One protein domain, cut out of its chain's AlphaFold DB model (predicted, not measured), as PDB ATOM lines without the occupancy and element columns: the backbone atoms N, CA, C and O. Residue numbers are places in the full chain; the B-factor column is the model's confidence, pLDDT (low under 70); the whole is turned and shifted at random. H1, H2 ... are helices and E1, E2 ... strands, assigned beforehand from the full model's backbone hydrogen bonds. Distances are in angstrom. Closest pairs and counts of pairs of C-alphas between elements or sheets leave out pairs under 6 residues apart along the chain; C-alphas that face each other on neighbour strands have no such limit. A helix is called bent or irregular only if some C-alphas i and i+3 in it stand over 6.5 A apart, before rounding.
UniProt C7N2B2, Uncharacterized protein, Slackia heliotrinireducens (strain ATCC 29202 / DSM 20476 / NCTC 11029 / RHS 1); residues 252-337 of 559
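Overview. This is residues 252 to 337 of the 559 residues of an uncharacterized protein of Slackia heliotrinireducens (strain ATCC 29202 / DSM 20476 / NCTC 11029 / RHS 1) (UniProt C7N2B2). A strongly twisted sheet of three strands has H1 across one of its faces at one end of the domain, while a long loop runs from E3 out to the far end and H2 leads back from there to the edge strand E1. H3 follows as a short last turn near E1. The printed part has 86 residues, with three named helices and three named strands that follow each other along the chain as H1 E1 E2 E3 H2 H3; the sheet runs E1 - E2 - E3, antiparallel throughout, and the class is mixed, helices and strands. The whole is only just loose, close to compact, with a radius of gyration of the C-alphas of 14.8 A, and elongated, spanning 44 by 26 by 21 A.

Arrangement. Start at the sheet, a meander, each strand the antiparallel neighbour of the one before: E1, residues 267 to 273, E2, residues 276 to 286, and E3, residues 289 to 293. E1 and E2 form a hairpin, with N 268 and O 280 at 2.8 A, within hydrogen-bond range. E2 and E3 form another, with N 283 and O 291 at 2.8 A. The pairing is staggered: E2 pairs with E1 over residues 276 to 281 and with E3 over 281 to 286, and it bends by 64 degrees at residue 283. Look next at H1, residues 252 to 263, on one face of the sheet in two layers, a helix over a sheet, at a height over the sheet of 7.7 A. It is only just over E3, with 3 of its C-alphas, and runs across the strands, at 79 degrees to E3 on the local plane. Its closest C-alphas to E1 are those of Ile 258 and Val 268, 6.0 A apart. H2, residues 315 to 328, only grazes the sheet with residues 324 to 328; the C-alphas of His 272 and Asp 328, the closest to E1, are 4.9 A apart. H3, residues 331 to 335, is close to H2 but not clearly touching, with the closest C-alphas, Phe 325 and Gln 334, at 7.1 A. H1 is apart from H2 and H3. Every O i to N i+4 pair is within hydrogen-bond range in H1 and H3, and 8 of 10 are in H2.

Along the chain. Find C-alpha 276 at (32.182, -22.400, -26.439); from there E2 runs 28.3 A to C-alpha 286. E1 measures 16.7 A and E3 13.3 A. H1 begins at C-alpha 252, (39.611, -29.124, -7.133), and runs 16.3 A. H2 runs 17.4 A; it is neither bent nor irregular, but only just: C-alphas 321 and 324 are 6.3 A apart. H3, 6.2 A long, ends at C-alpha 335, (28.231, -35.631, -11.555).

Size, cuts and confidence. The C-alphas farthest apart are those of Gly 253 and Lys 307, 45.5 A. The printed part has no cut. The link from E3 to H2, residues 294 to 314, is long; the other links are tight. The mean pLDDT of the printed part is 73.8; look for values under 70 at residues 252 to 265, 286 to 289, 332 and 335 to 337.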
ATOM      1  N   TYR A 252      39.636 -29.985  -8.330       43.00
ATOM      2  CA  TYR A 252      39.611 -29.124  -7.133       43.00
ATOM      3  C   TYR A 252      39.780 -27.624  -7.416       43.00
ATOM      4  O   TYR A 252      39.173 -26.799  -6.729       43.00
ATOM      5  N   GLY A 253      40.570 -27.249  -8.428       42.97
ATOM      6  CA  GLY A 253      40.764 -25.843  -8.808       42.97
ATOM      7  C   GLY A 253      39.501 -25.225  -9.412       42.97
ATOM      8  O   GLY A 253      39.108 -24.117  -9.043       42.97
ATOM      9  N   GLN A 254      38.818 -25.979 -10.277       43.41
ATOM     10  CA  GLN A 254      37.561 -25.557 -10.887       43.41
ATOM     11  C   GLN A 254      36.435 -25.503  -9.841       43.41
ATOM     12  O   GLN A 254      35.678 -24.534  -9.801       43.41
ATOM     13  N   TYR A 255      36.387 -26.470  -8.915       48.12
ATOM     14  CA  TYR A 255      35.419 -26.487  -7.815       48.12
ATOM     15  C   TYR A 255      35.579 -25.296  -6.857       48.12
ATOM     16  O   TYR A 255      34.578 -24.740  -6.399       48.12
ATOM     17  N   PHE A 256      36.813 -24.862  -6.567       47.91
ATOM     18  CA  PHE A 256      37.070 -23.712  -5.693       47.91
ATOM     19  C   PHE A 256      36.593 -22.391  -6.314       47.91
ATOM     20  O   PHE A 256      35.910 -21.613  -5.644       47.91
ATOM     21  N   GLU A 257      36.883 -22.161  -7.599       52.84
ATOM     22  CA  GLU A 257      36.429 -20.965  -8.322       52.84
ATOM     23  C   GLU A 257      34.905 -20.949  -8.502       52.84
ATOM     24  O   GLU A 257      34.266 -19.922  -8.264       52.84
ATOM     25  N   ILE A 258      34.292 -22.101  -8.806       55.75
ATOM     26  CA  ILE A 258      32.830 -22.247  -8.868       55.75
ATOM     27  C   ILE A 258      32.207 -21.975  -7.490       55.75
ATOM     28  O   ILE A 258      31.290 -21.164  -7.376       55.75
ATOM     29  N   SER A 259      32.738 -22.564  -6.417       56.09
ATOM     30  CA  SER A 259      32.234 -22.382  -5.045       56.09
ATOM     31  C   SER A 259      32.387 -20.947  -4.534       56.09
ATOM     32  O   SER A 259      31.587 -20.469  -3.724       56.09
ATOM     33  N   LYS A 260      33.428 -20.239  -4.978       59.97
ATOM     34  CA  LYS A 260      33.641 -18.821  -4.678       59.97
ATOM     35  C   LYS A 260      32.658 -17.938  -5.450       59.97
ATOM     36  O   LYS A 260      31.959 -17.138  -4.834       59.97
ATOM     37  N   ALA A 261      32.532 -18.132  -6.761       58.69
ATOM     38  CA  ALA A 261      31.608 -17.376  -7.606       58.69
ATOM     39  C   ALA A 261      30.130 -17.607  -7.234       58.69
ATOM     40  O   ALA A 261      29.341 -16.662  -7.254       58.69
ATOM     41  N   ILE A 262      29.771 -18.826  -6.809       59.53
ATOM     42  CA  ILE A 262      28.460 -19.157  -6.236       59.53
ATOM     43  C   ILE A 262      28.213 -18.334  -4.967       59.53
ATOM     44  O   ILE A 262      27.222 -17.611  -4.898       59.53
ATOM     45  N   ARG A 263      29.127 -18.361  -3.985       59.19
ATOM     46  CA  ARG A 263      28.986 -17.581  -2.737       59.19
ATOM     47  C   ARG A 263      28.875 -16.076  -2.976       59.19
ATOM     48  O   ARG A 263      28.119 -15.402  -2.287       59.19
ATOM     49  N   GLU A 264      29.582 -15.571  -3.980       69.00
ATOM     50  CA  GLU A 264      29.554 -14.161  -4.376       69.00
ATOM     51  C   GLU A 264      28.345 -13.794  -5.267       69.00
ATOM     52  O   GLU A 264      28.248 -12.646  -5.695       69.00
ATOM     53  N   LYS A 265      27.425 -14.737  -5.550       63.38
ATOM     54  CA  LYS A 265      26.269 -14.577  -6.463       63.38
ATOM     55  C   LYS A 265      26.654 -14.029  -7.848       63.38
ATOM     56  O   LYS A 265      25.911 -13.265  -8.461       63.38
ATOM     57  N   LYS A 266      27.836 -14.398  -8.341       75.38
ATOM     58  CA  LYS A 266      28.351 -14.000  -9.660       75.38
ATOM     59  C   LYS A 266      27.993 -15.036 -10.723       75.38
ATOM     60  O   LYS A 266      27.344 -16.039 -10.454       75.38
ATOM     61  N   SER A 267      28.414 -14.798 -11.960       77.12
ATOM     62  CA  SER A 267      28.320 -15.797 -13.025       77.12
ATOM     63  C   SER A 267      29.410 -16.867 -12.903       77.12
ATOM     64  O   SER A 267      30.563 -16.521 -12.644       77.12
ATOM     65  N   VAL A 268      29.072 -18.128 -13.174       78.50
ATOM     66  CA  VAL A 268      29.994 -19.271 -13.248       78.50
ATOM     67  C   VAL A 268      30.121 -19.777 -14.679       78.50
ATOM     68  O   VAL A 268      29.182 -19.677 -15.464       78.50
ATOM     69  N   TYR A 269      31.278 -20.333 -15.022       81.62
ATOM     70  CA  TYR A 269      31.480 -21.011 -16.300       81.62
ATOM     71  C   TYR A 269      31.438 -22.518 -16.082       81.62
ATOM     72  O   TYR A 269      32.152 -23.028 -15.221       81.62
ATOM     73  N   PHE A 270      30.568 -23.207 -16.816       78.12
ATOM     74  CA  PHE A 270      30.253 -24.609 -16.549       78.12
ATOM     75  C   PHE A 270      29.718 -25.283 -17.820       78.12
ATOM     76  O   PHE A 270      28.756 -24.790 -18.395       78.12
ATOM     77  N   GLY A 271      30.322 -26.367 -18.300       80.94
ATOM     78  CA  GLY A 271      29.957 -26.979 -19.584       80.94
ATOM     79  C   GLY A 271      30.366 -26.171 -20.828       80.94
ATOM     80  O   GLY A 271      30.774 -25.003 -20.762       80.94
ATOM     81  N   HIS A 272      30.255 -26.810 -21.991       85.62
ATOM     82  CA  HIS A 272      30.682 -26.324 -23.300       85.62
ATOM     83  C   HIS A 272      29.663 -26.683 -24.378       85.62
ATOM     84  O   HIS A 272      29.410 -27.852 -24.588       85.62
ATOM     85  N   PHE A 273      29.164 -25.705 -25.136       81.94
ATOM     86  CA  PHE A 273      28.291 -25.943 -26.288       81.94
ATOM     87  C   PHE A 273      28.956 -25.449 -27.573       81.94
ATOM     88  O   PHE A 273      29.367 -24.288 -27.646       81.94
ATOM     89  N   ASN A 274      29.071 -26.300 -28.598       80.00
ATOM     90  CA  ASN A 274      29.766 -25.975 -29.860       80.00
ATOM     91  C   ASN A 274      31.171 -25.371 -29.638       80.00
ATOM     92  O   ASN A 274      31.516 -24.329 -30.205       80.00
ATOM     93  N   SER A 275      31.962 -25.997 -28.762       76.69
ATOM     94  CA  SER A 275      33.314 -25.550 -28.383       76.69
ATOM     95  C   SER A 275      33.379 -24.170 -27.709       76.69
ATOM     96  O   SER A 275      34.456 -23.585 -27.605       76.69
ATOM     97  N   ARG A 276      32.246 -23.631 -27.236       78.19
ATOM     98  CA  ARG A 276      32.182 -22.400 -26.439       78.19
ATOM     99  C   ARG A 276      31.757 -22.721 -25.017       78.19
ATOM    100  O   ARG A 276      30.753 -23.391 -24.805       78.19
ATOM    101  N   GLN A 277      32.495 -22.194 -24.050       83.69
ATOM    102  CA  GLN A 277      32.165 -22.353 -22.640       83.69
ATOM    103  C   GLN A 277      30.862 -21.616 -22.299       83.69
ATOM    104  O   GLN A 277      30.652 -20.474 -22.723       83.69
ATOM    105  N   LEU A 278      29.982 -22.261 -21.537       82.75
ATOM    106  CA  LEU A 278      28.702 -21.679 -21.148       82.75
ATOM    107  C   LEU A 278      28.860 -20.835 -19.881       82.75
ATOM    108  O   LEU A 278      29.422 -21.286 -18.883       82.75
ATOM    109  N   LYS A 279      28.338 -19.605 -19.922       85.38
ATOM    110  CA  LYS A 279      28.306 -18.674 -18.788       85.38
ATOM    111  C   LYS A 279      26.932 -18.697 -18.125       85.38
ATOM    112  O   LYS A 279      25.961 -18.225 -18.711       85.38
ATOM    113  N   TRP A 280      26.870 -19.186 -16.897       85.81
ATOM    114  CA  TRP A 280      25.657 -19.308 -16.097       85.81
ATOM    115  C   TRP A 280      25.595 -18.212 -15.047       85.81
ATOM    116  O   TRP A 280      26.586 -17.930 -14.383       85.81
ATOM    117  N   ASN A 281      24.429 -17.618 -14.846       81.81
ATOM    118  CA  ASN A 281      24.203 -16.639 -13.791       81.81
ATOM    119  C   ASN A 281      23.658 -17.337 -12.543       81.81
ATOM    120  O   ASN A 281      22.695 -18.100 -12.627       81.81
ATOM    121  N   VAL A 282      24.256 -17.074 -11.381       81.31
ATOM    122  CA  VAL A 282      23.772 -17.608 -10.103       81.31
ATOM    123  C   VAL A 282      22.581 -16.769  -9.646       81.31
ATOM    124  O   VAL A 282      22.730 -15.602  -9.301       81.31
ATOM    125  N   LEU A 283      21.388 -17.365  -9.638       75.00
ATOM    126  CA  LEU A 283      20.159 -16.695  -9.208       75.00
ATOM    127  C   LEU A 283      19.965 -16.763  -7.693       75.00
ATOM    128  O   LEU A 283      19.556 -15.795  -7.056       75.00
ATOM    129  N   LYS A 284      20.240 -17.927  -7.102       76.06
ATOM    130  CA  LYS A 284      20.076 -18.160  -5.667       76.06
ATOM    131  C   LYS A 284      21.092 -19.186  -5.195       76.06
ATOM    132  O   LYS A 284      21.368 -20.146  -5.903       76.06
ATOM    133  N   VAL A 285      21.600 -19.005  -3.983       71.50
ATOM    134  CA  VAL A 285      22.400 -20.015  -3.288       71.50
ATOM    135  C   VAL A 285      21.714 -20.329  -1.981       71.50
ATOM    136  O   VAL A 285      21.357 -19.415  -1.243       71.50
ATOM    137  N   ASP A 286      21.483 -21.609  -1.733       63.44
ATOM    138  CA  ASP A 286      20.765 -22.068  -0.558       63.44
ATOM    139  C   ASP A 286      21.266 -23.456  -0.144       63.44
ATOM    140  O   ASP A 286      21.254 -24.385  -0.954       63.44
ATOM    141  N   HIS A 287      21.709 -23.601   1.108       57.12
ATOM    142  CA  HIS A 287      22.159 -24.879   1.684       57.12
ATOM    143  C   HIS A 287      23.176 -25.635   0.800       57.12
ATOM    144  O   HIS A 287      22.973 -26.802   0.467       57.12
ATOM    145  N   GLY A 288      24.237 -24.955   0.345       59.19
ATOM    146  CA  GLY A 288      25.281 -25.566  -0.494       59.19
ATOM    147  C   GLY A 288      24.856 -25.878  -1.935       59.19
ATOM    148  O   GLY A 288      25.619 -26.488  -2.675       59.19
ATOM    149  N   ARG A 289      23.660 -25.448  -2.357       59.53
ATOM    150  CA  ARG A 289      23.147 -25.630  -3.719       59.53
ATOM    151  C   ARG A 289      22.967 -24.284  -4.399       59.53
ATOM    152  O   ARG A 289      22.473 -23.338  -3.786       59.53
ATOM    153  N   ALA A 290      23.331 -24.213  -5.673       70.44
ATOM    154  CA  ALA A 290      23.127 -23.034  -6.499       70.44
ATOM    155  C   ALA A 290      21.997 -23.268  -7.506       70.44
ATOM    156  O   ALA A 290      21.915 -24.329  -8.122       70.44
ATOM    157  N   LEU A 291      21.145 -22.258  -7.663       75.50
ATOM    158  CA  LEU A 291      20.207 -22.135  -8.763       75.50
ATOM    159  C   LEU A 291      20.888 -21.357  -9.885       75.50
ATOM    160  O   LEU A 291      21.203 -20.179  -9.703       75.50
ATOM    161  N   LEU A 292      21.114 -22.011 -11.022       80.56
ATOM    162  CA  LEU A 292      21.818 -21.425 -12.163       80.56
ATOM    163  C   LEU A 292      20.857 -21.131 -13.319       80.56
ATOM    164  O   LEU A 292      19.992 -21.949 -13.634       80.56
ATOM    165  N   LEU A 293      21.042 -19.975 -13.960       80.12
ATOM    166  CA  LEU A 293      20.366 -19.561 -15.189       80.12
ATOM    167  C   LEU A 293      21.372 -19.541 -16.335       80.12
ATOM    168  O   LEU A 293      22.353 -18.797 -16.298       80.12
ATOM    169  N   GLY A 294      21.128 -20.373 -17.341       77.75
ATOM    170  CA  GLY A 294      22.015 -20.514 -18.490       77.75
ATOM    171  C   GLY A 294      21.833 -19.431 -19.546       77.75
ATOM    172  O   GLY A 294      20.804 -18.750 -19.571       77.75
ATOM    173  N   PRO A 295      22.811 -19.294 -20.453       73.88
ATOM    174  CA  PRO A 295      22.655 -18.480 -21.644       73.88
ATOM    175  C   PRO A 295      21.738 -19.195 -22.651       73.88
ATOM    176  O   PRO A 295      21.529 -20.409 -22.585       73.88
ATOM    177  N   ILE A 296      21.211 -18.458 -23.628       77.31
ATOM    178  CA  ILE A 296      20.452 -19.061 -24.730       77.31
ATOM    179  C   ILE A 296      21.431 -19.817 -25.633       77.31
ATOM    180  O   ILE A 296      22.236 -19.210 -26.336       77.31
ATOM    181  N   VAL A 297      21.355 -21.148 -25.612       78.50
ATOM    182  CA  VAL A 297      22.241 -22.025 -26.400       78.50
ATOM    183  C   VAL A 297      21.683 -22.362 -27.784       78.50
ATOM    184  O   VAL A 297      22.429 -22.747 -28.678       78.50
ATOM    185  N   GLY A 298      20.380 -22.176 -28.010       77.44
ATOM    186  CA  GLY A 298      19.769 -22.385 -29.319       77.44
ATOM    187  C   GLY A 298      18.244 -22.331 -29.301       77.44
ATOM    188  O   GLY A 298      17.619 -22.263 -28.244       77.44
ATOM    189  N   LYS A 299      17.646 -22.387 -30.497       80.56
ATOM    190  CA  LYS A 299      16.195 -22.475 -30.698       80.56
ATOM    191  C   LYS A 299      15.849 -23.869 -31.211       80.56
ATOM    192  O   LYS A 299      16.322 -24.272 -32.270       80.56
ATOM    193  N   ARG A 300      15.017 -24.598 -30.469       80.00
ATOM    194  CA  ARG A 300      14.502 -25.917 -30.857       80.00
ATOM    195  C   ARG A 300      12.987 -25.947 -30.705       80.00
ATOM    196  O   ARG A 300      12.432 -25.264 -29.848       80.00
ATOM    197  N   ALA A 301      12.326 -26.725 -31.557       81.19
ATOM    198  CA  ALA A 301      10.904 -27.000 -31.403       81.19
ATOM    199  C   ALA A 301      10.668 -27.826 -30.129       81.19
ATOM    200  O   ALA A 301      11.507 -28.645 -29.759       81.19
ATOM    201  N   PHE A 302       9.513 -27.633 -29.485       77.62
ATOM    202  CA  PHE A 302       9.105 -28.434 -28.325       77.62
ATOM    203  C   PHE A 302       9.109 -29.937 -28.650       77.62
ATOM    204  O   PHE A 302       9.637 -30.750 -27.896       77.62
ATOM    205  N   ASP A 303       8.569 -30.299 -29.813       85.06
ATOM    206  CA  ASP A 303       8.651 -31.644 -30.366       85.06
ATOM    207  C   ASP A 303       8.841 -31.565 -31.880       85.06
ATOM    208  O   ASP A 303       8.164 -30.788 -32.556       85.06
ATOM    209  N   GLU A 304       9.745 -32.379 -32.421       82.31
ATOM    210  CA  GLU A 304      10.081 -32.357 -33.849       82.31
ATOM    211  C   GLU A 304       8.931 -32.869 -34.726       82.31
ATOM    212  O   GLU A 304       8.831 -32.503 -35.893       82.31
ATOM    213  N   SER A 305       8.002 -33.655 -34.163       80.00
ATOM    214  CA  SER A 305       6.819 -34.122 -34.894       80.00
ATOM    215  C   SER A 305       5.694 -33.083 -34.983       80.00
ATOM    216  O   SER A 305       4.680 -33.339 -35.633       80.00
ATOM    217  N   GLY A 306       5.828 -31.936 -34.299       73.56
ATOM    218  CA  GLY A 306       4.803 -30.886 -34.232       73.56
ATOM    219  C   GLY A 306       3.537 -31.275 -33.455       73.56
ATOM    220  O   GLY A 306       2.597 -30.484 -33.370       73.56
ATOM    221  N   LYS A 307       3.492 -32.480 -32.876       76.06
ATOM    222  CA  LYS A 307       2.349 -32.989 -32.108       76.06
ATOM    223  C   LYS A 307       2.439 -32.560 -30.646       76.06
ATOM    224  O   LYS A 307       3.522 -32.439 -30.078       76.06
ATOM    225  N   ALA A 308       1.281 -32.362 -30.020       73.25
ATOM    226  CA  ALA A 308       1.207 -32.137 -28.583       73.25
ATOM    227  C   ALA A 308       1.564 -33.438 -27.845       73.25
ATOM    228  O   ALA A 308       0.820 -34.414 -27.920       73.25
ATOM    229  N   LYS A 309       2.704 -33.435 -27.153       77.56
ATOM    230  CA  LYS A 309       3.167 -34.512 -26.271       77.56
ATOM    231  C   LYS A 309       3.360 -33.984 -24.856       77.56
ATOM    232  O   LYS A 309       3.488 -32.772 -24.667       77.56
ATOM    233  N   ALA A 310       3.393 -34.888 -23.881       79.50
ATOM    234  CA  ALA A 310       3.827 -34.552 -22.532       79.50
ATOM    235  C   ALA A 310       5.304 -34.103 -22.533       79.50
ATOM    236  O   ALA A 310       6.061 -34.442 -23.444       79.50
ATOM    237  N   TRP A 311       5.704 -33.302 -21.539       77.94
ATOM    238  CA  TRP A 311       7.063 -32.749 -21.435       77.94
ATOM    239  C   TRP A 311       8.142 -33.837 -21.431       77.94
ATOM    240  O   TRP A 311       9.123 -33.722 -22.149       77.94
ATOM    241  N   ASP A 312       7.935 -34.916 -20.686       76.81
ATOM    242  CA  ASP A 312       8.850 -36.060 -20.594       76.81
ATOM    243  C   ASP A 312       8.931 -36.896 -21.886       76.81
ATOM    244  O   ASP A 312       9.890 -37.636 -22.100       76.81
ATOM    245  N   GLU A 313       7.958 -36.748 -22.784       78.25
ATOM    246  CA  GLU A 313       7.890 -37.456 -24.065       78.25
ATOM    247  C   GLU A 313       8.319 -36.597 -25.264       78.25
ATOM    248  O   GLU A 313       8.366 -37.088 -26.403       78.25
ATOM    249  N   CYS A 314       8.599 -35.310 -25.045       81.25
ATOM    250  CA  CYS A 314       8.914 -34.386 -26.122       81.25
ATOM    251  C   CYS A 314      10.386 -34.480 -26.547       81.25
ATOM    252  O   CYS A 314      11.294 -34.781 -25.766       81.25
ATOM    253  N   SER A 315      10.623 -34.208 -27.831       83.25
ATOM    254  CA  SER A 315      11.964 -34.267 -28.427       83.25
ATOM    255  C   SER A 315      12.944 -33.305 -27.740       83.25
ATOM    256  O   SER A 315      14.126 -33.619 -27.611       83.25
ATOM    257  N   LEU A 316      12.454 -32.163 -27.236       81.81
ATOM    258  CA  LEU A 316      13.272 -31.192 -26.510       81.81
ATOM    259  C   LEU A 316      13.785 -31.734 -25.166       81.81
ATOM    260  O   LEU A 316      14.957 -31.543 -24.850       81.81
ATOM    261  N   PHE A 317      12.948 -32.436 -24.399       82.81
ATOM    262  CA  PHE A 317      13.341 -33.021 -23.114       82.81
ATOM    263  C   PHE A 317      14.399 -34.114 -23.278       82.81
ATOM    264  O   PHE A 317      15.380 -34.140 -22.531       82.81
ATOM    265  N   ARG A 318      14.246 -34.979 -24.291       82.06
ATOM    266  CA  ARG A 318      15.269 -35.983 -24.631       82.06
ATOM    267  C   ARG A 318      16.572 -35.328 -25.045       82.06
ATOM    268  O   ARG A 318      17.631 -35.700 -24.556       82.06
ATOM    269  N   TRP A 319      16.501 -34.312 -25.902       86.62
ATOM    270  CA  TRP A 319      17.697 -33.600 -26.325       86.62
ATOM    271  C   TRP A 319      18.439 -32.971 -25.136       86.62
ATOM    272  O   TRP A 319      19.649 -33.139 -25.050       86.62
ATOM    273  N   LEU A 320      17.732 -32.326 -24.197       82.81
ATOM    274  CA  LEU A 320      18.339 -31.710 -23.010       82.81
ATOM    275  C   LEU A 320      19.034 -32.731 -22.092       82.81
ATOM    276  O   LEU A 320      20.166 -32.495 -21.680       82.81
ATOM    277  N   ASN A 321      18.383 -33.856 -21.786       79.81
ATOM    278  CA  ASN A 321      18.890 -34.820 -20.798       79.81
ATOM    279  C   ASN A 321      19.806 -35.905 -21.380       79.81
ATOM    280  O   ASN A 321      20.538 -36.551 -20.636       79.81
ATOM    281  N   GLU A 322      19.773 -36.138 -22.692       81.44
ATOM    282  CA  GLU A 322      20.622 -37.143 -23.334       81.44
ATOM    283  C   GLU A 322      21.732 -36.490 -24.144       81.44
ATOM    284  O   GLU A 322      22.902 -36.694 -23.852       81.44
ATOM    285  N   SER A 323      21.382 -35.713 -25.170       81.12
ATOM    286  CA  SER A 323      22.373 -35.194 -26.118       81.12
ATOM    287  C   SER A 323      23.147 -34.011 -25.549       81.12
ATOM    288  O   SER A 323      24.370 -34.022 -25.583       81.12
ATOM    289  N   PHE A 324      22.449 -33.007 -25.023       83.12
ATOM    290  CA  PHE A 324      23.064 -31.811 -24.457       83.12
ATOM    291  C   PHE A 324      23.819 -32.164 -23.173       83.12
ATOM    292  O   PHE A 324      25.014 -31.933 -23.069       83.12
ATOM    293  N   PHE A 325      23.166 -32.852 -22.232       81.25
ATOM    294  CA  PHE A 325      23.809 -33.262 -20.985       81.25
ATOM    295  C   PHE A 325      25.085 -34.101 -21.180       81.25
ATOM    296  O   PHE A 325      26.095 -33.826 -20.540       81.25
ATOM    297  N   LYS A 326      25.071 -35.110 -22.063       80.25
ATOM    298  CA  LYS A 326      26.221 -36.019 -22.213       80.25
ATOM    299  C   LYS A 326      27.360 -35.440 -23.043       80.25
ATOM    300  O   LYS A 326      28.506 -35.811 -22.816       80.25
ATOM    301  N   ASN A 327      27.047 -34.603 -24.031       81.44
ATOM    302  CA  ASN A 327      28.055 -34.105 -24.967       81.44
ATOM    303  C   ASN A 327      28.643 -32.763 -24.532       81.44
ATOM    304  O   ASN A 327      29.803 -32.489 -24.831       81.44
ATOM    305  N   ASP A 328      27.849 -31.934 -23.853       83.62
ATOM    306  CA  ASP A 328      28.215 -30.556 -23.537       83.62
ATOM    307  C   ASP A 328      28.712 -30.387 -22.087       83.62
ATOM    308  O   ASP A 328      29.132 -29.299 -21.700       83.62
ATOM    309  N   PHE A 329      28.726 -31.453 -21.283       82.44
ATOM    310  CA  PHE A 329      29.309 -31.469 -19.936       82.44
ATOM    311  C   PHE A 329      30.284 -32.636 -19.803       82.44
ATOM    312  O   PHE A 329      30.016 -33.726 -20.309       82.44
ATOM    313  N   ASN A 330      31.413 -32.428 -19.126       77.06
ATOM    314  CA  ASN A 330      32.355 -33.515 -18.832       77.06
ATOM    315  C   ASN A 330      31.863 -34.398 -17.664       77.06
ATOM    316  O   ASN A 330      30.897 -34.049 -16.993       77.06
ATOM    317  N   GLU A 331      32.513 -35.538 -17.403       72.06
ATOM    318  CA  GLU A 331      32.071 -36.494 -16.367       72.06
ATOM    319  C   GLU A 331      31.928 -35.856 -14.972       72.06
ATOM    320  O   GLU A 331      30.935 -36.093 -14.286       72.06
ATOM    321  N   PHE A 332      32.855 -34.974 -14.592       64.88
ATOM    322  CA  PHE A 332      32.805 -34.250 -13.318       64.88
ATOM    323  C   PHE A 332      31.661 -33.226 -13.267       64.88
ATOM    324  O   PHE A 332      30.983 -33.080 -12.251       64.88
ATOM    325  N   GLU A 333      31.429 -32.500 -14.359       74.62
ATOM    326  CA  GLU A 333      30.339 -31.530 -14.482       74.62
ATOM    327  C   GLU A 333      28.973 -32.229 -14.491       74.62
ATOM    328  O   GLU A 333      28.022 -31.734 -13.890       74.62
ATOM    329  N   GLN A 334      28.877 -33.398 -15.125       75.00
ATOM    330  CA  GLN A 334      27.683 -34.238 -15.107       75.00
ATOM    331  C   GLN A 334      27.375 -34.740 -13.693       75.00
ATOM    332  O   GLN A 334      26.225 -34.681 -13.270       75.00
ATOM    333  N   GLU A 335      28.387 -35.181 -12.944       66.06
ATOM    334  CA  GLU A 335      28.231 -35.631 -11.555       66.06
ATOM    335  C   GLU A 335      27.798 -34.489 -10.620       66.06
ATOM    336  O   GLU A 335      26.999 -34.686  -9.703       66.06
ATOM    337  N   ALA A 336      28.257 -33.266 -10.891       64.44
ATOM    338  CA  ALA A 336      27.826 -32.075 -10.170       64.44
ATOM    339  C   ALA A 336      26.403 -31.608 -10.546       64.44
ATOM    340  O   ALA A 336      25.844 -30.767  -9.847       64.44
ATOM    341  N   LEU A 337      25.783 -32.116 -11.614       68.12
ATOM    342  CA  LEU A 337      24.426 -31.744 -12.030       68.12
ATOM    343  C   LEU A 337      23.388 -32.777 -11.569       68.12
ATOM    344  O   LEU A 337      23.501 -33.970 -11.830       68.12
TER     345      LEU A 337